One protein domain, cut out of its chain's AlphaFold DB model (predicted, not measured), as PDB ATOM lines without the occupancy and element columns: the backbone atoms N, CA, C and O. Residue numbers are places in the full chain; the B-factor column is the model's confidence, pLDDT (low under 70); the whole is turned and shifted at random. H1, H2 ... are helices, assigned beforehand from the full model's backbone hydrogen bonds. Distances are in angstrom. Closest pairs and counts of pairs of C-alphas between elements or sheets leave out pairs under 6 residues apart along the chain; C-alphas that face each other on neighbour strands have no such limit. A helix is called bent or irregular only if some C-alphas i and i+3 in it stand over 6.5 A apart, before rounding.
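AT A GLANCE: This is residues 151 to 270 of the 310 residues of an uncharacterized protein of Psychrobacter sp. Cmf 22.2 (UniProt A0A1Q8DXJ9). What is the main picture? A helix, H1, is sandwiched between a close helical hairpin, H2 and H3, side by side, and a long helix H4 on its other side, which crosses it. What is printed? The printed part has 120 residues with four named helices in the order H1, H2, H3, H4 and no named strand; the class is all helix. How large is it? It is compact, with a radius of gyration of the C-alphas of 14.3 A, yet elongated, spanning 43 by 25 by 20 A.

IN THESE COORDINATES: Where do the first two helices run? H1, residues 161 to 175, is 20.3 A long and begins with C-alpha 161 at (-2.341, 23.654, 26.066). H2, residues 185 to 204, is 28.9 A long. Where do the other two run? H3, residues 207 to 231, is 36.1 A long and neither bent nor irregular, but only just: C-alphas 209 and 212 are 6.2 A apart. H4, residues 234 to 254, is 31.0 A long and ends with C-alpha 254 at (-7.185, 25.851, 19.284); it is only just irregular, C-alphas 250 and 253 being 6.6 A apart.

HOW THE PARTS SIT: Which helix is the hub? H1 touches H2, H3 and H4. With H4 the closest C-alphas, of Ala 165 and Tyr 247, are 4.7 A apart, at a steep tilt of 51 degrees, opposite ways. How do H1, H2 and H3 stand? They form an up and down bundle, each running against the one before. H1 and H2, a hairpin, only just touch, with 3 pairs of C-alphas within 8 A, the closest being Ile 167 and Leu 188 at 6.8 A; H1 and H3 touch at a shallow tilt of 33 degrees, only just short of steep, their closest C-alphas being those of Leu 163 and Glu 218 at 7.0 A. And H2 with H3, or with H4? H2 and H3, a hairpin, touch at a shallow tilt of 19 degrees, with the C-alphas of Ser 191 and Ala 217 closest at 4.0 A. H2 and H4 are apart, while H3 and H4 are close but not clearly touching, the closest C-alphas, of Val 229 and Asn 237, being 5.9 A apart. What do the backbones show? In H2 every O i to N i+4 pair is within hydrogen-bond range; H1 has 10 of 11, H3 18 of 21 and H4 15 of 17.

THE WHOLE: How far does it reach? The two farthest C-alphas, of Ser 178 and Asp 206, are 43.8 A apart. Is the printed part whole? It has no cut; the links H2 to H3 and H3 to H4 are tight, and H1 to H2 is short. Where is confidence low? Residues 174 to 180, 206 to 208 and 268 to 270 are under 70, and the mean pLDDT of the printed part is 87.5.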
ATOM      1  N   ASP A 151       1.064  16.292  15.116       87.62
ATOM      2  CA  ASP A 151      -0.348  16.629  15.075       87.62
ATOM      3  C   ASP A 151      -1.109  15.703  16.023       87.62
ATOM      4  O   ASP A 151      -0.788  14.520  16.177       87.62
ATOM      5  N   ILE A 152      -2.133  16.245  16.667       91.06
ATOM      6  CA  ILE A 152      -2.975  15.478  17.570       91.06
ATOM      7  C   ILE A 152      -3.897  14.607  16.712       91.06
ATOM      8  O   ILE A 152      -4.626  15.144  15.869       91.06
ATOM      9  N   PRO A 153      -3.881  13.275  16.896       91.81
ATOM     10  CA  PRO A 153      -4.679  12.371  16.081       91.81
ATOM     11  C   PRO A 153      -6.172  12.574  16.333       91.81
ATOM     12  O   PRO A 153      -6.577  13.004  17.409       91.81
ATOM     13  N   SER A 154      -7.011  12.182  15.372       91.19
ATOM     14  CA  SER A 154      -8.475  12.284  15.487       91.19
ATOM     15  C   SER A 154      -9.068  11.478  16.649       91.19
ATOM     16  O   SER A 154     -10.206  11.706  17.039       91.19
ATOM     17  N   THR A 155      -8.308  10.527  17.195       90.19
ATOM     18  CA  THR A 155      -8.651   9.739  18.387       90.19
ATOM     19  C   THR A 155      -8.330  10.462  19.697       90.19
ATOM     20  O   THR A 155      -8.486   9.873  20.756       90.19
ATOM     21  N   SER A 156      -7.823  11.694  19.627       92.06
ATOM     22  CA  SER A 156      -7.401  12.525  20.752       92.06
ATOM     23  C   SER A 156      -7.862  13.981  20.549       92.06
ATOM     24  O   SER A 156      -8.475  14.333  19.531       92.06
ATOM     25  N   ALA A 157      -7.588  14.834  21.530       91.81
ATOM     26  CA  ALA A 157      -7.945  16.246  21.545       91.81
ATOM     27  C   ALA A 157      -6.782  17.100  22.068       91.81
ATOM     28  O   ALA A 157      -5.924  16.629  22.819       91.81
ATOM     29  N   LEU A 158      -6.751  18.375  21.670       92.19
ATOM     30  CA  LEU A 158      -5.830  19.344  22.254       92.19
ATOM     31  C   LEU A 158      -6.336  19.736  23.638       92.19
ATOM     32  O   LEU A 158      -7.193  20.597  23.764       92.19
ATOM     33  N   MET A 159      -5.778  19.102  24.663       90.94
ATOM     34  CA  MET A 159      -6.046  19.396  26.069       90.94
ATOM     35  C   MET A 159      -4.745  19.762  26.771       90.94
ATOM     36  O   MET A 159      -3.679  19.291  26.369       90.94
ATOM     37  N   ARG A 160      -4.828  20.572  27.837       92.94
ATOM     38  CA  ARG A 160      -3.646  21.063  28.576       92.94
ATOM     39  C   ARG A 160      -2.651  21.751  27.634       92.94
ATOM     40  O   ARG A 160      -1.507  21.329  27.445       92.94
ATOM     41  N   THR A 161      -3.123  22.825  27.002       93.25
ATOM     42  CA  THR A 161      -2.341  23.654  26.066       93.25
ATOM     43  C   THR A 161      -1.049  24.201  26.670       93.25
ATOM     44  O   THR A 161      -0.090  24.436  25.938       93.25
ATOM     45  N   ASP A 162      -0.988  24.340  27.995       94.88
ATOM     46  CA  ASP A 162       0.209  24.657  28.779       94.88
ATOM     47  C   ASP A 162       1.333  23.621  28.587       94.88
ATOM     48  O   ASP A 162       2.485  23.977  28.304       94.88
ATOM     49  N   LEU A 163       0.996  22.331  28.666       96.00
ATOM     50  CA  LEU A 163       1.956  21.239  28.502       96.00
ATOM     51  C   LEU A 163       2.412  21.127  27.041       96.00
ATOM     52  O   LEU A 163       3.608  21.021  26.767       96.00
ATOM     53  N   TRP A 164       1.480  21.235  26.087       95.62
ATOM     54  CA  TRP A 164       1.812  21.246  24.657       95.62
ATOM     55  C   TRP A 164       2.735  22.402  24.275       95.62
ATOM     56  O   TRP A 164       3.671  22.216  23.488       95.62
ATOM     57  N   ALA A 165       2.497  23.589  24.837       94.44
ATOM     58  CA  ALA A 165       3.328  24.761  24.601       94.44
ATOM     59  C   ALA A 165       4.764  24.538  25.076       94.44
ATOM     60  O   ALA A 165       5.713  24.820  24.346       94.44
ATOM     61  N   THR A 166       4.914  23.942  26.255       95.19
ATOM     62  CA  THR A 166       6.213  23.586  26.823       95.19
ATOM     63  C   THR A 166       6.958  22.561  25.968       95.19
ATOM     64  O   THR A 166       8.118  22.784  25.618       95.19
ATOM     65  N   ILE A 167       6.294  21.476  25.551       95.00
ATOM     66  CA  ILE A 167       6.876  20.471  24.641       95.00
ATOM     67  C   ILE A 167       7.350  21.134  23.341       95.00
ATOM     68  O   ILE A 167       8.452  20.868  22.859       95.00
ATOM     69  N   SER A 168       6.526  22.018  22.776       92.88
ATOM     70  CA  SER A 168       6.823  22.696  21.511       92.88
ATOM     71  C   SER A 168       7.970  23.695  21.643       92.88
ATOM     72  O   SER A 168       8.796  23.788  20.742       92.88
ATOM     73  N   ALA A 169       8.070  24.399  22.771       92.25
ATOM     74  CA  ALA A 169       9.174  25.307  23.056       92.25
ATOM     75  C   ALA A 169      10.503  24.556  23.220       92.25
ATOM     76  O   ALA A 169      11.499  24.944  22.606       92.25
ATOM     77  N   LEU A 170      10.505  23.445  23.969       92.38
ATOM     78  CA  LEU A 170      11.685  22.592  24.145       92.38
ATOM     79  C   LEU A 170      12.184  22.052  22.799       92.38
ATOM     80  O   LEU A 170      13.371  22.160  22.504       92.38
ATOM     81  N   LYS A 171      11.289  21.570  21.931       90.81
ATOM     82  CA  LYS A 171      11.645  21.148  20.561       90.81
ATOM     83  C   LYS A 171      12.035  22.316  19.651       90.81
ATOM     84  O   LYS A 171      12.943  22.199  18.840       90.81
ATOM     85  N   GLY A 172      11.359  23.455  19.763       84.44
ATOM     86  CA  GLY A 172      11.642  24.655  18.971       84.44
ATOM     87  C   GLY A 172      13.035  25.218  19.243       84.44
ATOM     88  O   GLY A 172      13.712  25.676  18.324       84.44
ATOM     89  N   SER A 173      13.495  25.113  20.494       77.62
ATOM     90  CA  SER A 173      14.860  25.483  20.879       77.62
ATOM     91  C   SER A 173      15.929  24.678  20.127       77.62
ATOM     92  O   SER A 173      17.020  25.197  19.887       77.62
ATOM     93  N   THR A 174      15.582  23.463  19.675       69.44
ATOM     94  CA  THR A 174      16.485  22.601  18.908       69.44
ATOM     95  C   THR A 174      16.407  22.814  17.403       69.44
ATOM     96  O   THR A 174      17.409  22.693  16.708       69.44
ATOM     97  N   LEU A 175      15.244  23.217  16.890       63.00
ATOM     98  CA  LEU A 175      15.027  23.492  15.466       63.00
ATOM     99  C   LEU A 175      15.760  24.747  14.965       63.00
ATOM    100  O   LEU A 175      16.183  24.791  13.813       63.00
ATOM    101  N   ASN A 176      15.923  25.760  15.818       58.31
ATOM    102  CA  ASN A 176      16.504  27.051  15.429       58.31
ATOM    103  C   ASN A 176      18.043  27.068  15.430       58.31
ATOM    104  O   ASN A 176      18.648  28.062  15.031       58.31
ATOM    105  N   ASN A 177      18.678  25.984  15.876       55.72
ATOM    106  CA  ASN A 177      20.117  25.893  16.076       55.72
ATOM    107  C   ASN A 177      20.655  24.671  15.322       55.72
ATOM    108  O   ASN A 177      20.317  23.536  15.638       55.72
ATOM    109  N   SER A 178      21.540  24.890  14.351       44.62
ATOM    110  CA  SER A 178      22.049  23.858  13.430       44.62
ATOM    111  C   SER A 178      22.824  22.700  14.084       44.62
ATOM    112  O   SER A 178      23.081  21.707  13.410       44.62
ATOM    113  N   ASN A 179      23.160  22.808  15.376       52.22
ATOM    114  CA  ASN A 179      23.848  21.789  16.182       52.22
ATOM    115  C   ASN A 179      23.091  21.436  17.479       52.22
ATOM    116  O   ASN A 179      23.701  20.921  18.413       52.22
ATOM    117  N   SER A 180      21.806  21.779  17.610       62.59
ATOM    118  CA  SER A 180      21.129  21.584  18.892       62.59
ATOM    119  C   SER A 180      20.612  20.168  19.064       62.59
ATOM    120  O   SER A 180      19.704  19.710  18.371       62.59
ATOM    121  N   ASP A 181      21.150  19.528  20.090       82.44
ATOM    122  CA  ASP A 181      20.668  18.266  20.610       82.44
ATOM    123  C   ASP A 181      19.307  18.408  21.296       82.44
ATOM    124  O   ASP A 181      18.993  19.425  21.917       82.44
ATOM    125  N   ILE A 182      18.492  17.357  21.201       88.12
ATOM    126  CA  ILE A 182      17.285  17.215  22.015       88.12
ATOM    127  C   ILE A 182      17.716  16.841  23.428       88.12
ATOM    128  O   ILE A 182      18.160  15.719  23.672       88.12
ATOM    129  N   ILE A 183      17.567  17.780  24.362       91.06
ATOM    130  CA  ILE A 183      17.771  17.519  25.787       91.06
ATOM    131  C   ILE A 183      16.669  16.584  26.295       91.06
ATOM    132  O   ILE A 183      15.495  16.782  25.981       91.06
ATOM    133  N   ALA A 184      17.056  15.586  27.097       94.06
ATOM    134  CA  ALA A 184      16.150  14.611  27.709       94.06
ATOM    135  C   ALA A 184      15.187  13.959  26.683       94.06
ATOM    136  O   ALA A 184      13.961  14.071  26.798       94.06
ATOM    137  N   PRO A 185      15.727  13.282  25.645       95.31
ATOM    138  CA  PRO A 185      14.932  12.774  24.526       95.31
ATOM    139  C   PRO A 185      13.858  11.777  24.974       95.31
ATOM    140  O   PRO A 185      12.779  11.724  24.384       95.31
ATOM    141  N   ARG A 186      14.136  11.011  26.033       96.44
ATOM    142  CA  ARG A 186      13.195  10.064  26.621       96.44
ATOM    143  C   ARG A 186      12.013  10.784  27.253       96.44
ATOM    144  O   ARG A 186      10.871  10.537  26.884       96.44
ATOM    145  N   GLU A 187      12.277  11.682  28.187       97.38
ATOM    146  CA  GLU A 187      11.263  12.394  28.961       97.38
ATOM    147  C   GLU A 187      10.361  13.236  28.045       97.38
ATOM    148  O   GLU A 187       9.134  13.229  28.173       97.38
ATOM    149  N   LEU A 188      10.953  13.889  27.043       96.19
ATOM    150  CA  LEU A 188      10.211  14.669  26.057       96.19
ATOM    151  C   LEU A 188       9.303  13.797  25.174       96.19
ATOM    152  O   LEU A 188       8.169  14.170  24.881       96.19
ATOM    153  N   ALA A 189       9.777  12.626  24.754       96.88
ATOM    154  CA  ALA A 189       8.983  11.701  23.953       96.88
ATOM    155  C   ALA A 189       7.823  11.080  24.745       96.88
ATOM    156  O   ALA A 189       6.695  11.005  24.253       96.88
ATOM    157  N   PHE A 190       8.095  10.648  25.978       97.50
ATOM    158  CA  PHE A 190       7.094  10.038  26.849       97.50
ATOM    159  C   PHE A 190       6.025  11.040  27.289       97.50
ATOM    160  O   PHE A 190       4.845  10.693  27.284       97.50
ATOM    161  N   SER A 191       6.407  12.277  27.621       97.25
ATOM    162  CA  SER A 191       5.441  13.324  27.987       97.25
ATOM    163  C   SER A 191       4.450  13.617  26.864       97.25
ATOM    164  O   SER A 191       3.249  13.692  27.109       97.25
ATOM    165  N   GLU A 192       4.927  13.703  25.625       96.38
ATOM    166  CA  GLU A 192       4.080  13.953  24.463       96.38
ATOM    167  C   GLU A 192       3.072  12.833  24.202       96.38
ATOM    168  O   GLU A 192       1.878  13.095  24.065       96.38
ATOM    169  N   VAL A 193       3.526  11.578  24.150       96.88
ATOM    170  CA  VAL A 193       2.614  10.454  23.896       96.88
ATOM    171  C   VAL A 193       1.620  10.288  25.043       96.88
ATOM    172  O   VAL A 193       0.443  10.038  24.800       96.88
ATOM    173  N   ALA A 194       2.057  10.498  26.286       96.19
ATOM    174  CA  ALA A 194       1.176  10.451  27.446       96.19
ATOM    175  C   ALA A 194       0.112  11.547  27.433       96.19
ATOM    176  O   ALA A 194      -0.995  11.312  27.902       96.19
ATOM    177  N   LEU A 195       0.422  12.718  26.876       95.69
ATOM    178  CA  LEU A 195      -0.541  13.802  26.731       95.69
ATOM    179  C   LEU A 195      -1.617  13.468  25.690       95.69
ATOM    180  O   LEU A 195      -2.801  13.686  25.937       95.69
ATOM    181  N   ILE A 196      -1.212  12.870  24.564       95.44
ATOM    182  CA  ILE A 196      -2.146  12.381  23.540       95.44
ATOM    183  C   ILE A 196      -3.028  11.262  24.101       95.44
ATOM    184  O   ILE A 196      -4.240  11.266  23.880       95.44
ATOM    185  N   TRP A 197      -2.427  10.321  24.832       93.19
ATOM    186  CA  TRP A 197      -3.141   9.234  25.494       93.19
ATOM    187  C   TRP A 197      -4.140   9.783  26.519       93.19
ATOM    188  O   TRP A 197      -5.324   9.484  26.431       93.19
ATOM    189  N   ALA A 198      -3.714  10.670  27.420       93.50
ATOM    190  CA  ALA A 198      -4.596  11.254  28.427       93.50
ATOM    191  C   ALA A 198      -5.852  11.892  27.817       93.50
ATOM    192  O   ALA A 198      -6.956  11.685  28.317       93.50
ATOM    193  N   ALA A 199      -5.687  12.634  26.720       92.69
ATOM    194  CA  ALA A 199      -6.800  13.248  26.010       92.69
ATOM    195  C   ALA A 199      -7.671  12.225  25.260       92.69
ATOM    196  O   ALA A 199      -8.889  12.370  25.240       92.69
ATOM    197  N   ALA A 200      -7.089  11.163  24.697       91.69
ATOM    198  CA  ALA A 200      -7.862  10.074  24.093       91.69
ATOM    199  C   ALA A 200      -8.743   9.360  25.137       91.69
ATOM    200  O   ALA A 200      -9.933   9.145  24.902       91.69
ATOM    201  N   ASP A 201      -8.192   9.079  26.320       89.00
ATOM    202  CA  ASP A 201      -8.930   8.464  27.427       89.00
ATOM    203  C   ASP A 201     -10.013   9.389  27.976       89.00
ATOM    204  O   ASP A 201     -11.101   8.926  28.303       89.00
ATOM    205  N   GLN A 202      -9.740  10.694  28.049       89.75
ATOM    206  CA  GLN A 202     -10.718  11.709  28.443       89.75
ATOM    207  C   GLN A 202     -11.921  11.753  27.493       89.75
ATOM    208  O   GLN A 202     -13.036  11.993  27.940       89.75
ATOM    209  N   CYS A 203     -11.707  11.553  26.192       87.06
ATOM    210  CA  CYS A 203     -12.807  11.508  25.234       87.06
ATOM    211  C   CYS A 203     -13.584  10.189  25.279       87.06
ATOM    212  O   CYS A 203     -14.783  10.166  25.007       87.06
ATOM    213  N   ALA A 204     -12.888   9.073  25.517       81.88
ATOM    214  CA  ALA A 204     -13.478   7.736  25.481       81.88
ATOM    215  C   ALA A 204     -14.178   7.353  26.796       81.88
ATOM    216  O   ALA A 204     -15.134   6.578  26.783       81.88
ATOM    217  N   HIS A 205     -13.705   7.887  27.921       70.44
ATOM    218  CA  HIS A 205     -14.143   7.560  29.275       70.44
ATOM    219  C   HIS A 205     -14.354   8.829  30.114       70.44
ATOM    220  O   HIS A 205     -14.068   9.944  29.694       70.44
ATOM    221  N   ASP A 206     -14.812   8.667  31.354       63.75
ATOM    222  CA  ASP A 206     -14.906   9.781  32.296       63.75
ATOM    223  C   ASP A 206     -13.525  10.289  32.758       63.75
ATOM    224  O   ASP A 206     -12.582   9.518  32.967       63.75
ATOM    225  N   ARG A 207     -13.471  11.591  33.084       62.66
ATOM    226  CA  ARG A 207     -12.342  12.399  33.616       62.66
ATOM    227  C   ARG A 207     -11.391  11.769  34.638       62.66
ATOM    228  O   ARG A 207     -10.329  12.315  34.927       62.66
ATOM    229  N   ARG A 208     -11.788  10.677  35.283       65.94
ATOM    230  CA  ARG A 208     -11.040  10.068  36.388       65.94
ATOM    231  C   ARG A 208      -9.874   9.209  35.906       65.94
ATOM    232  O   ARG A 208      -8.873   9.136  36.614       65.94
ATOM    233  N   GLN A 209      -9.987   8.576  34.736       71.12
ATOM    234  CA  GLN A 209      -8.933   7.693  34.220       71.12
ATOM    235  C   GLN A 209      -7.823   8.482  33.507       71.12
ATOM    236  O   GLN A 209      -6.639   8.239  33.746       71.12
ATOM    237  N   SER A 210      -8.194   9.532  32.769       83.62
ATOM    238  CA  SER A 210      -7.270  10.435  32.064       83.62
ATOM    239  C   SER A 210      -6.302  11.183  32.992       83.62
ATOM    240  O   SER A 210      -5.145  11.426  32.637       83.62
ATOM    241  N   GLY A 211      -6.734  11.520  34.215       86.25
ATOM    242  CA  GLY A 211      -5.941  12.298  35.173       86.25
ATOM    243  C   GLY A 211      -4.588  11.668  35.528       86.25
ATOM    244  O   GLY A 211      -3.612  12.385  35.764       86.25
ATOM    245  N   THR A 212      -4.492  10.335  35.519       87.88
ATOM    246  CA  THR A 212      -3.218   9.638  35.760       87.88
ATOM    247  C   THR A 212      -2.232   9.891  34.624       87.88
ATOM    248  O   THR A 212      -1.080  10.238  34.896       87.88
ATOM    249  N   HIS A 213      -2.686   9.801  33.374       91.38
ATOM    250  CA  HIS A 213      -1.857  10.031  32.192       91.38
ATOM    251  C   HIS A 213      -1.441  11.501  32.059       91.38
ATOM    252  O   HIS A 213      -0.267  11.768  31.802       91.38
ATOM    253  N   PHE A 214      -2.329  12.457  32.365       93.81
ATOM    254  CA  PHE A 214      -1.955  13.878  32.423       93.81
ATOM    255  C   PHE A 214      -0.847  14.140  33.447       93.81
ATOM    256  O   PHE A 214       0.133  14.820  33.148       93.81
ATOM    257  N   ARG A 215      -0.955  13.563  34.649       94.00
ATOM    258  CA  ARG A 215       0.073  13.720  35.689       94.00
ATOM    259  C   ARG A 215       1.387  13.029  35.320       94.00
ATOM    260  O   ARG A 215       2.451  13.500  35.712       94.00
ATOM    261  N   MET A 216       1.335  11.912  34.593       93.25
ATOM    262  CA  MET A 216       2.533  11.267  34.047       93.25
ATOM    263  C   MET A 216       3.212  12.162  33.009       93.25
ATOM    264  O   MET A 216       4.420  12.379  33.108       93.25
ATOM    265  N   ALA A 217       2.439  12.728  32.076       96.06
ATOM    266  CA  ALA A 217       2.942  13.661  31.074       96.06
ATOM    267  C   ALA A 217       3.639  14.862  31.722       96.06
ATOM    268  O   ALA A 217       4.775  15.175  31.379       96.06
ATOM    269  N   GLU A 218       2.992  15.472  32.715       96.50
ATOM    270  CA  GLU A 218       3.523  16.612  33.464       96.50
ATOM    271  C   GLU A 218       4.829  16.274  34.198       96.50
ATOM    272  O   GLU A 218       5.797  17.022  34.104       96.50
ATOM    273  N   ARG A 219       4.909  15.112  34.862       96.56
ATOM    274  CA  ARG A 219       6.133  14.670  35.554       96.56
ATOM    275  C   ARG A 219       7.312  14.481  34.607       96.56
ATOM    276  O   ARG A 219       8.415  14.918  34.925       96.56
ATOM    277  N   TRP A 220       7.103  13.819  33.470       97.06
ATOM    278  CA  TRP A 220       8.167  13.656  32.478       97.06
ATOM    279  C   TRP A 220       8.567  14.994  31.869       97.06
ATOM    280  O   TRP A 220       9.750  15.265  31.704       97.06
ATOM    281  N   LEU A 221       7.597  15.857  31.587       96.69
ATOM    282  CA  LEU A 221       7.886  17.161  31.016       96.69
ATOM    283  C   LEU A 221       8.696  18.040  31.970       96.69
ATOM    284  O   LEU A 221       9.628  18.709  31.531       96.69
ATOM    285  N   GLU A 222       8.399  17.994  33.267       96.25
ATOM    286  CA  GLU A 222       9.174  18.731  34.263       96.25
ATOM    287  C   GLU A 222      10.613  18.211  34.365       96.25
ATOM    288  O   GLU A 222      11.542  19.012  34.388       96.25
ATOM    289  N   GLN A 223      10.832  16.892  34.297       96.44
ATOM    290  CA  GLN A 223      12.188  16.327  34.221       96.44
ATOM    291  C   GLN A 223      12.945  16.808  32.974       96.44
ATOM    292  O   GLN A 223      14.129  17.134  33.050       96.44
ATOM    293  N   ALA A 224      12.266  16.892  31.825       95.81
ATOM    294  CA  ALA A 224      12.867  17.414  30.601       95.81
ATOM    295  C   ALA A 224      13.219  18.907  30.719       95.81
ATOM    296  O   ALA A 224      14.293  19.322  30.278       95.81
ATOM    297  N   ARG A 225      12.348  19.713  31.344       95.06
ATOM    298  CA  ARG A 225      12.615  21.134  31.615       95.06
ATOM    299  C   ARG A 225      13.774  21.320  32.580       95.06
ATOM    300  O   ARG A 225      14.636  22.149  32.317       95.06
ATOM    301  N   GLU A 226      13.825  20.549  33.659       95.25
ATOM    302  CA  GLU A 226      14.922  20.602  34.624       95.25
ATOM    303  C   GLU A 226      16.258  20.266  33.947       95.25
ATOM    304  O   GLU A 226      17.226  21.017  34.071       95.25
ATOM    305  N   ALA A 227      16.298  19.191  33.156       94.50
ATOM    306  CA  ALA A 227      17.477  18.832  32.375       94.50
ATOM    307  C   ALA A 227      17.885  19.952  31.404       94.50
ATOM    308  O   ALA A 227      19.073  20.245  31.271       94.50
ATOM    309  N   TYR A 228      16.916  20.608  30.757       93.56
ATOM    310  CA  TYR A 228      17.173  21.742  29.870       93.56
ATOM    311  C   TYR A 228      17.778  22.931  30.616       93.56
ATOM    312  O   TYR A 228      18.807  23.454  30.189       93.56
ATOM    313  N   VAL A 229      17.164  23.331  31.732       93.19
ATOM    314  CA  VAL A 229      17.604  24.465  32.553       93.19
ATOM    315  C   VAL A 229      19.009  24.235  33.096       93.19
ATOM    316  O   VAL A 229      19.828  25.150  33.071       93.19
ATOM    317  N   ASN A 230      19.312  23.008  33.526       93.88
ATOM    318  CA  ASN A 230      20.629  22.630  34.036       93.88
ATOM    319  C   ASN A 230      21.711  22.584  32.944       93.88
ATOM    320  O   ASN A 230      22.892  22.744  33.250       93.88
ATOM    321  N   ALA A 231      21.329  22.362  31.684       91.19
ATOM    322  CA  ALA A 231      22.257  22.295  30.556       91.19
ATOM    323  C   ALA A 231      22.579  23.666  29.933       91.19
ATOM    324  O   ALA A 231      23.521  23.761  29.145       91.19
ATOM    325  N   HIS A 232      21.825  24.718  30.264       90.62
ATOM    326  CA  HIS A 232      21.907  26.016  29.593       90.62
ATOM    327  C   HIS A 232      22.083  27.192  30.559       90.62
ATOM    328  O   HIS A 232      21.817  27.110  31.757       90.62
ATOM    329  N   ASP A 233      22.542  28.324  30.020       92.25
ATOM    330  CA  ASP A 233      22.704  29.557  30.785       92.25
ATOM    331  C   ASP A 233      21.366  30.262  31.074       92.25
ATOM    332  O   ASP A 233      20.313  29.976  30.494       92.25
ATOM    333  N   SER A 234      21.404  31.240  31.982       92.38
ATOM    334  CA  SER A 234      20.213  31.994  32.383       92.38
ATOM    335  C   SER A 234      19.539  32.716  31.214       92.38
ATOM    336  O   SER A 234      18.313  32.799  31.175       92.38
ATOM    337  N   LYS A 235      20.310  33.210  30.238       92.69
ATOM    338  CA  LYS A 235      19.780  33.917  29.066       92.69
ATOM    339  C   LYS A 235      18.967  32.980  28.172       92.69
ATOM    340  O   LYS A 235      17.876  33.346  27.737       92.69
ATOM    341  N   THR A 236      19.482  31.783  27.918       90.50
ATOM    342  CA  THR A 236      18.815  30.752  27.118       90.50
ATOM    343  C   THR A 236      17.572  30.235  27.834       90.50
ATOM    344  O   THR A 236      16.520  30.097  27.213       90.50
ATOM    345  N   ASN A 237      17.637  30.068  29.156       91.12
ATOM    346  CA  ASN A 237      16.485  29.665  29.963       91.12
ATOM    347  C   ASN A 237      15.361  30.717  29.942       91.12
ATOM    348  O   ASN A 237      14.195  30.368  29.782       91.12
ATOM    349  N   VAL A 238      15.685  32.014  30.000       93.50
ATOM    350  CA  VAL A 238      14.682  33.086  29.824       93.50
ATOM    351  C   VAL A 238      14.083  33.071  28.412       93.50
ATOM    352  O   VAL A 238      12.884  33.299  28.244       93.50
ATOM    353  N   ALA A 239      14.887  32.784  27.384       91.88
ATOM    354  CA  ALA A 239      14.385  32.647  26.017       91.88
ATOM    355  C   ALA A 239      13.430  31.450  25.866       91.88
ATOM    356  O   ALA A 239      12.425  31.569  25.159       91.88
ATOM    357  N   LEU A 240      13.696  30.335  26.560       91.81
ATOM    358  CA  LEU A 240      12.776  29.202  26.631       91.81
ATOM    359  C   LEU A 240      11.433  29.627  27.234       91.81
ATOM    360  O   LEU A 240      10.406  29.385  26.608       91.81
ATOM    361  N   GLU A 241      11.420  30.300  28.387       93.38
ATOM    362  CA  GLU A 241      10.173  30.748  29.031       93.38
ATOM    363  C   GLU A 241       9.338  31.660  28.120       93.38
ATOM    364  O   GLU A 241       8.128  31.475  27.978       93.38
ATOM    365  N   ASN A 242       9.983  32.597  27.419       94.12
ATOM    366  CA  ASN A 242       9.298  33.441  26.438       94.12
ATOM    367  C   ASN A 242       8.692  32.609  25.295       94.12
ATOM    368  O   ASN A 242       7.546  32.830  24.903       94.12
ATOM    369  N   SER A 243       9.430  31.611  24.802       92.75
ATOM    370  CA  SER A 243       8.946  30.685  23.774       92.75
ATOM    371  C   SER A 243       7.738  29.874  24.257       92.75
ATOM    372  O   SER A 243       6.760  29.744  23.518       92.75
ATOM    373  N   ILE A 244       7.749  29.393  25.508       93.94
ATOM    374  CA  ILE A 244       6.612  28.690  26.126       93.94
ATOM    375  C   ILE A 244       5.368  29.580  26.103       93.94
ATOM    376  O   ILE A 244       4.313  29.154  25.628       93.94
ATOM    377  N   VAL A 245       5.491  30.833  26.551       95.25
ATOM    378  CA  VAL A 245       4.380  31.798  26.545       95.25
ATOM    379  C   VAL A 245       3.853  32.036  25.126       95.25
ATOM    380  O   VAL A 245       2.639  32.095  24.916       95.25
ATOM    381  N   ASP A 246       4.739  32.140  24.138       93.56
ATOM    382  CA  ASP A 246       4.347  32.363  22.747       93.56
ATOM    383  C   ASP A 246       3.630  31.156  22.133       93.56
ATOM    384  O   ASP A 246       2.632  31.330  21.430       93.56
ATOM    385  N   TYR A 247       4.087  29.930  22.406       93.31
ATOM    386  CA  TYR A 247       3.358  28.726  21.998       93.31
ATOM    387  C   TYR A 247       2.007  28.618  22.702       93.31
ATOM    388  O   TYR A 247       1.013  28.306  22.050       93.31
ATOM    389  N   TYR A 248       1.937  28.938  23.995       94.25
ATOM    390  CA  TYR A 248       0.689  28.893  24.750       94.25
ATOM    391  C   TYR A 248      -0.367  29.819  24.140       94.25
ATOM    392  O   TYR A 248      -1.474  29.380  23.838       94.25
ATOM    393  N   LYS A 249       0.001  31.070  23.826       93.56
ATOM    394  CA  LYS A 249      -0.889  32.019  23.133       93.56
ATOM    395  C   LYS A 249      -1.396  31.497  21.784       93.56
ATOM    396  O   LYS A 249      -2.506  31.844  21.390       93.56
ATOM    397  N   ARG A 250      -0.604  30.684  21.075       91.06
ATOM    398  CA  ARG A 250      -1.011  30.053  19.806       91.06
ATOM    399  C   ARG A 250      -1.936  28.856  20.004       91.06
ATOM    400  O   ARG A 250      -2.777  28.618  19.145       91.06
ATOM    401  N   TYR A 251      -1.773  28.099  21.085       92.12
ATOM    402  CA  TYR A 251      -2.523  26.862  21.312       92.12
ATOM    403  C   TYR A 251      -3.834  27.071  22.061       92.12
ATOM    404  O   TYR A 251      -4.790  26.362  21.774       92.12
ATOM    405  N   VAL A 252      -3.924  28.057  22.958       91.25
ATOM    406  CA  VAL A 252      -5.167  28.364  23.690       91.25
ATOM    407  C   VAL A 252      -6.386  28.533  22.770       91.25
ATOM    408  O   VAL A 252      -7.414  27.938  23.074       91.25
ATOM    409  N   PRO A 253      -6.315  29.262  21.638       91.06
ATOM    410  CA  PRO A 253      -7.464  29.413  20.741       91.06
ATOM    411  C   PRO A 253      -7.851  28.133  19.988       91.06
ATOM    412  O   PRO A 253      -8.915  28.094  19.379       91.06
ATOM    413  N   LEU A 254      -6.969  27.129  19.965       88.25
ATOM    414  CA  LEU A 254      -7.185  25.851  19.284       88.25
ATOM    415  C   LEU A 254      -7.803  24.796  20.210       88.25
ATOM    416  O   LEU A 254      -8.248  23.761  19.726       88.25
ATOM    417  N   ASP A 255      -7.800  25.029  21.524       85.19
ATOM    418  CA  ASP A 255      -8.417  24.137  22.503       85.19
ATOM    419  C   ASP A 255      -9.934  24.381  22.515       85.19
ATOM    420  O   ASP A 255     -10.372  25.468  22.910       85.19
ATOM    421  N   PRO A 256     -10.748  23.402  22.080       75.75
ATOM    422  CA  PRO A 256     -12.196  23.559  22.006       75.75
ATOM    423  C   PRO A 256     -12.862  23.660  23.388       75.75
ATOM    424  O   PRO A 256     -14.051  23.974  23.449       75.75
ATOM    425  N   GLN A 257     -12.127  23.418  24.486       78.75
ATOM    426  CA  GLN A 257     -12.634  23.375  25.865       78.75
ATOM    427  C   GLN A 257     -13.773  22.358  26.070       78.75
ATOM    428  O   GLN A 257     -14.517  22.433  27.052       78.75
ATOM    429  N   ASP A 258     -13.913  21.405  25.149       80.88
ATOM    430  CA  ASP A 258     -14.834  20.282  25.234       80.88
ATOM    431  C   ASP A 258     -14.064  18.959  25.347       80.88
ATOM    432  O   ASP A 258     -12.863  18.874  25.090       80.88
ATOM    433  N   ASP A 259     -14.764  17.912  25.778       80.81
ATOM    434  CA  ASP A 259     -14.187  16.574  25.923       80.81
ATOM    435  C   ASP A 259     -14.336  15.759  24.616       80.81
ATOM    436  O   ASP A 259     -14.478  14.539  24.649       80.81
ATOM    437  N   ILE A 260     -14.361  16.419  23.443       85.31
ATOM    438  CA  ILE A 260     -14.613  15.762  22.152       85.31
ATOM    439  C   ILE A 260     -13.323  15.617  21.343       85.31
ATOM    440  O   ILE A 260     -12.664  16.581  20.959       85.31
ATOM    441  N   CYS A 261     -13.018  14.377  20.973       88.56
ATOM    442  CA  CYS A 261     -11.875  14.053  20.132       88.56
ATOM    443  C   CYS A 261     -12.143  14.381  18.663       88.56
ATOM    444  O   CYS A 261     -13.034  13.813  18.027       88.56
ATOM    445  N   ARG A 262     -11.358  15.315  18.123       88.38
ATOM    446  CA  ARG A 262     -11.424  15.750  16.717       88.38
ATOM    447  C   ARG A 262     -10.050  15.803  16.051       88.38
ATOM    448  O   ARG A 262      -9.973  16.006  14.841       88.38
ATOM    449  N   GLY A 263      -8.979  15.579  16.816       88.38
ATOM    450  CA  GLY A 263      -7.620  15.879  16.388       88.38
ATOM    451  C   GLY A 263      -7.382  17.378  16.226       88.38
ATOM    452  O   GLY A 263      -8.307  18.186  16.252       88.38
ATOM    453  N   GLN A 264      -6.118  17.756  16.083       88.44
ATOM    454  CA  GLN A 264      -5.724  19.150  15.905       88.44
ATOM    455  C   GLN A 264      -4.343  19.211  15.260       88.44
ATOM    456  O   GLN A 264      -3.399  18.599  15.757       88.44
ATOM    457  N   SER A 265      -4.205  19.983  14.180       87.50
ATOM    458  CA  SER A 265      -2.878  20.286  13.641       87.50
ATOM    459  C   SER A 265      -2.242  21.427  14.429       87.50
ATOM    460  O   SER A 265      -2.907  22.431  14.715       87.50
ATOM    461  N   LEU A 266      -0.974  21.259  14.807       83.19
ATOM    462  CA  LEU A 266      -0.252  22.227  15.630       83.19
ATOM    463  C   LEU A 266       0.680  23.095  14.763       83.19
ATOM    464  O   LEU A 266       1.551  22.561  14.075       83.19
ATOM    465  N   PRO A 267       0.537  24.437  14.783       73.12
ATOM    466  CA  PRO A 267       1.361  25.325  13.967       73.12
ATOM    467  C   PRO A 267       2.843  25.298  14.381       73.12
ATOM    468  O   PRO A 267       3.191  25.409  15.556       73.12
ATOM    469  N   LEU A 268       3.715  25.193  13.375       60.50
ATOM    470  CA  LEU A 268       5.106  24.734  13.482       60.50
ATOM    471  C   LEU A 268       6.174  25.790  13.826       60.50
ATOM    472  O   LEU A 268       7.337  25.421  13.962       60.50
ATOM    473  N   THR A 269       5.857  27.080  13.960       54.03
ATOM    474  CA  THR A 269       6.909  28.107  14.107       54.03
ATOM    475  C   THR A 269       6.529  29.245  15.042       54.03
ATOM    476  O   THR A 269       5.484  29.879  14.876       54.03
ATOM    477  N   SER A 270       7.446  29.594  15.946       42.91
ATOM    478  CA  SER A 270       7.499  30.900  16.603       42.91
ATOM    479  C   SER A 270       8.094  31.954  15.663       42.91
ATOM    480  O   SER A 270       9.150  32.510  15.946       42.91
TER     481      SER A 270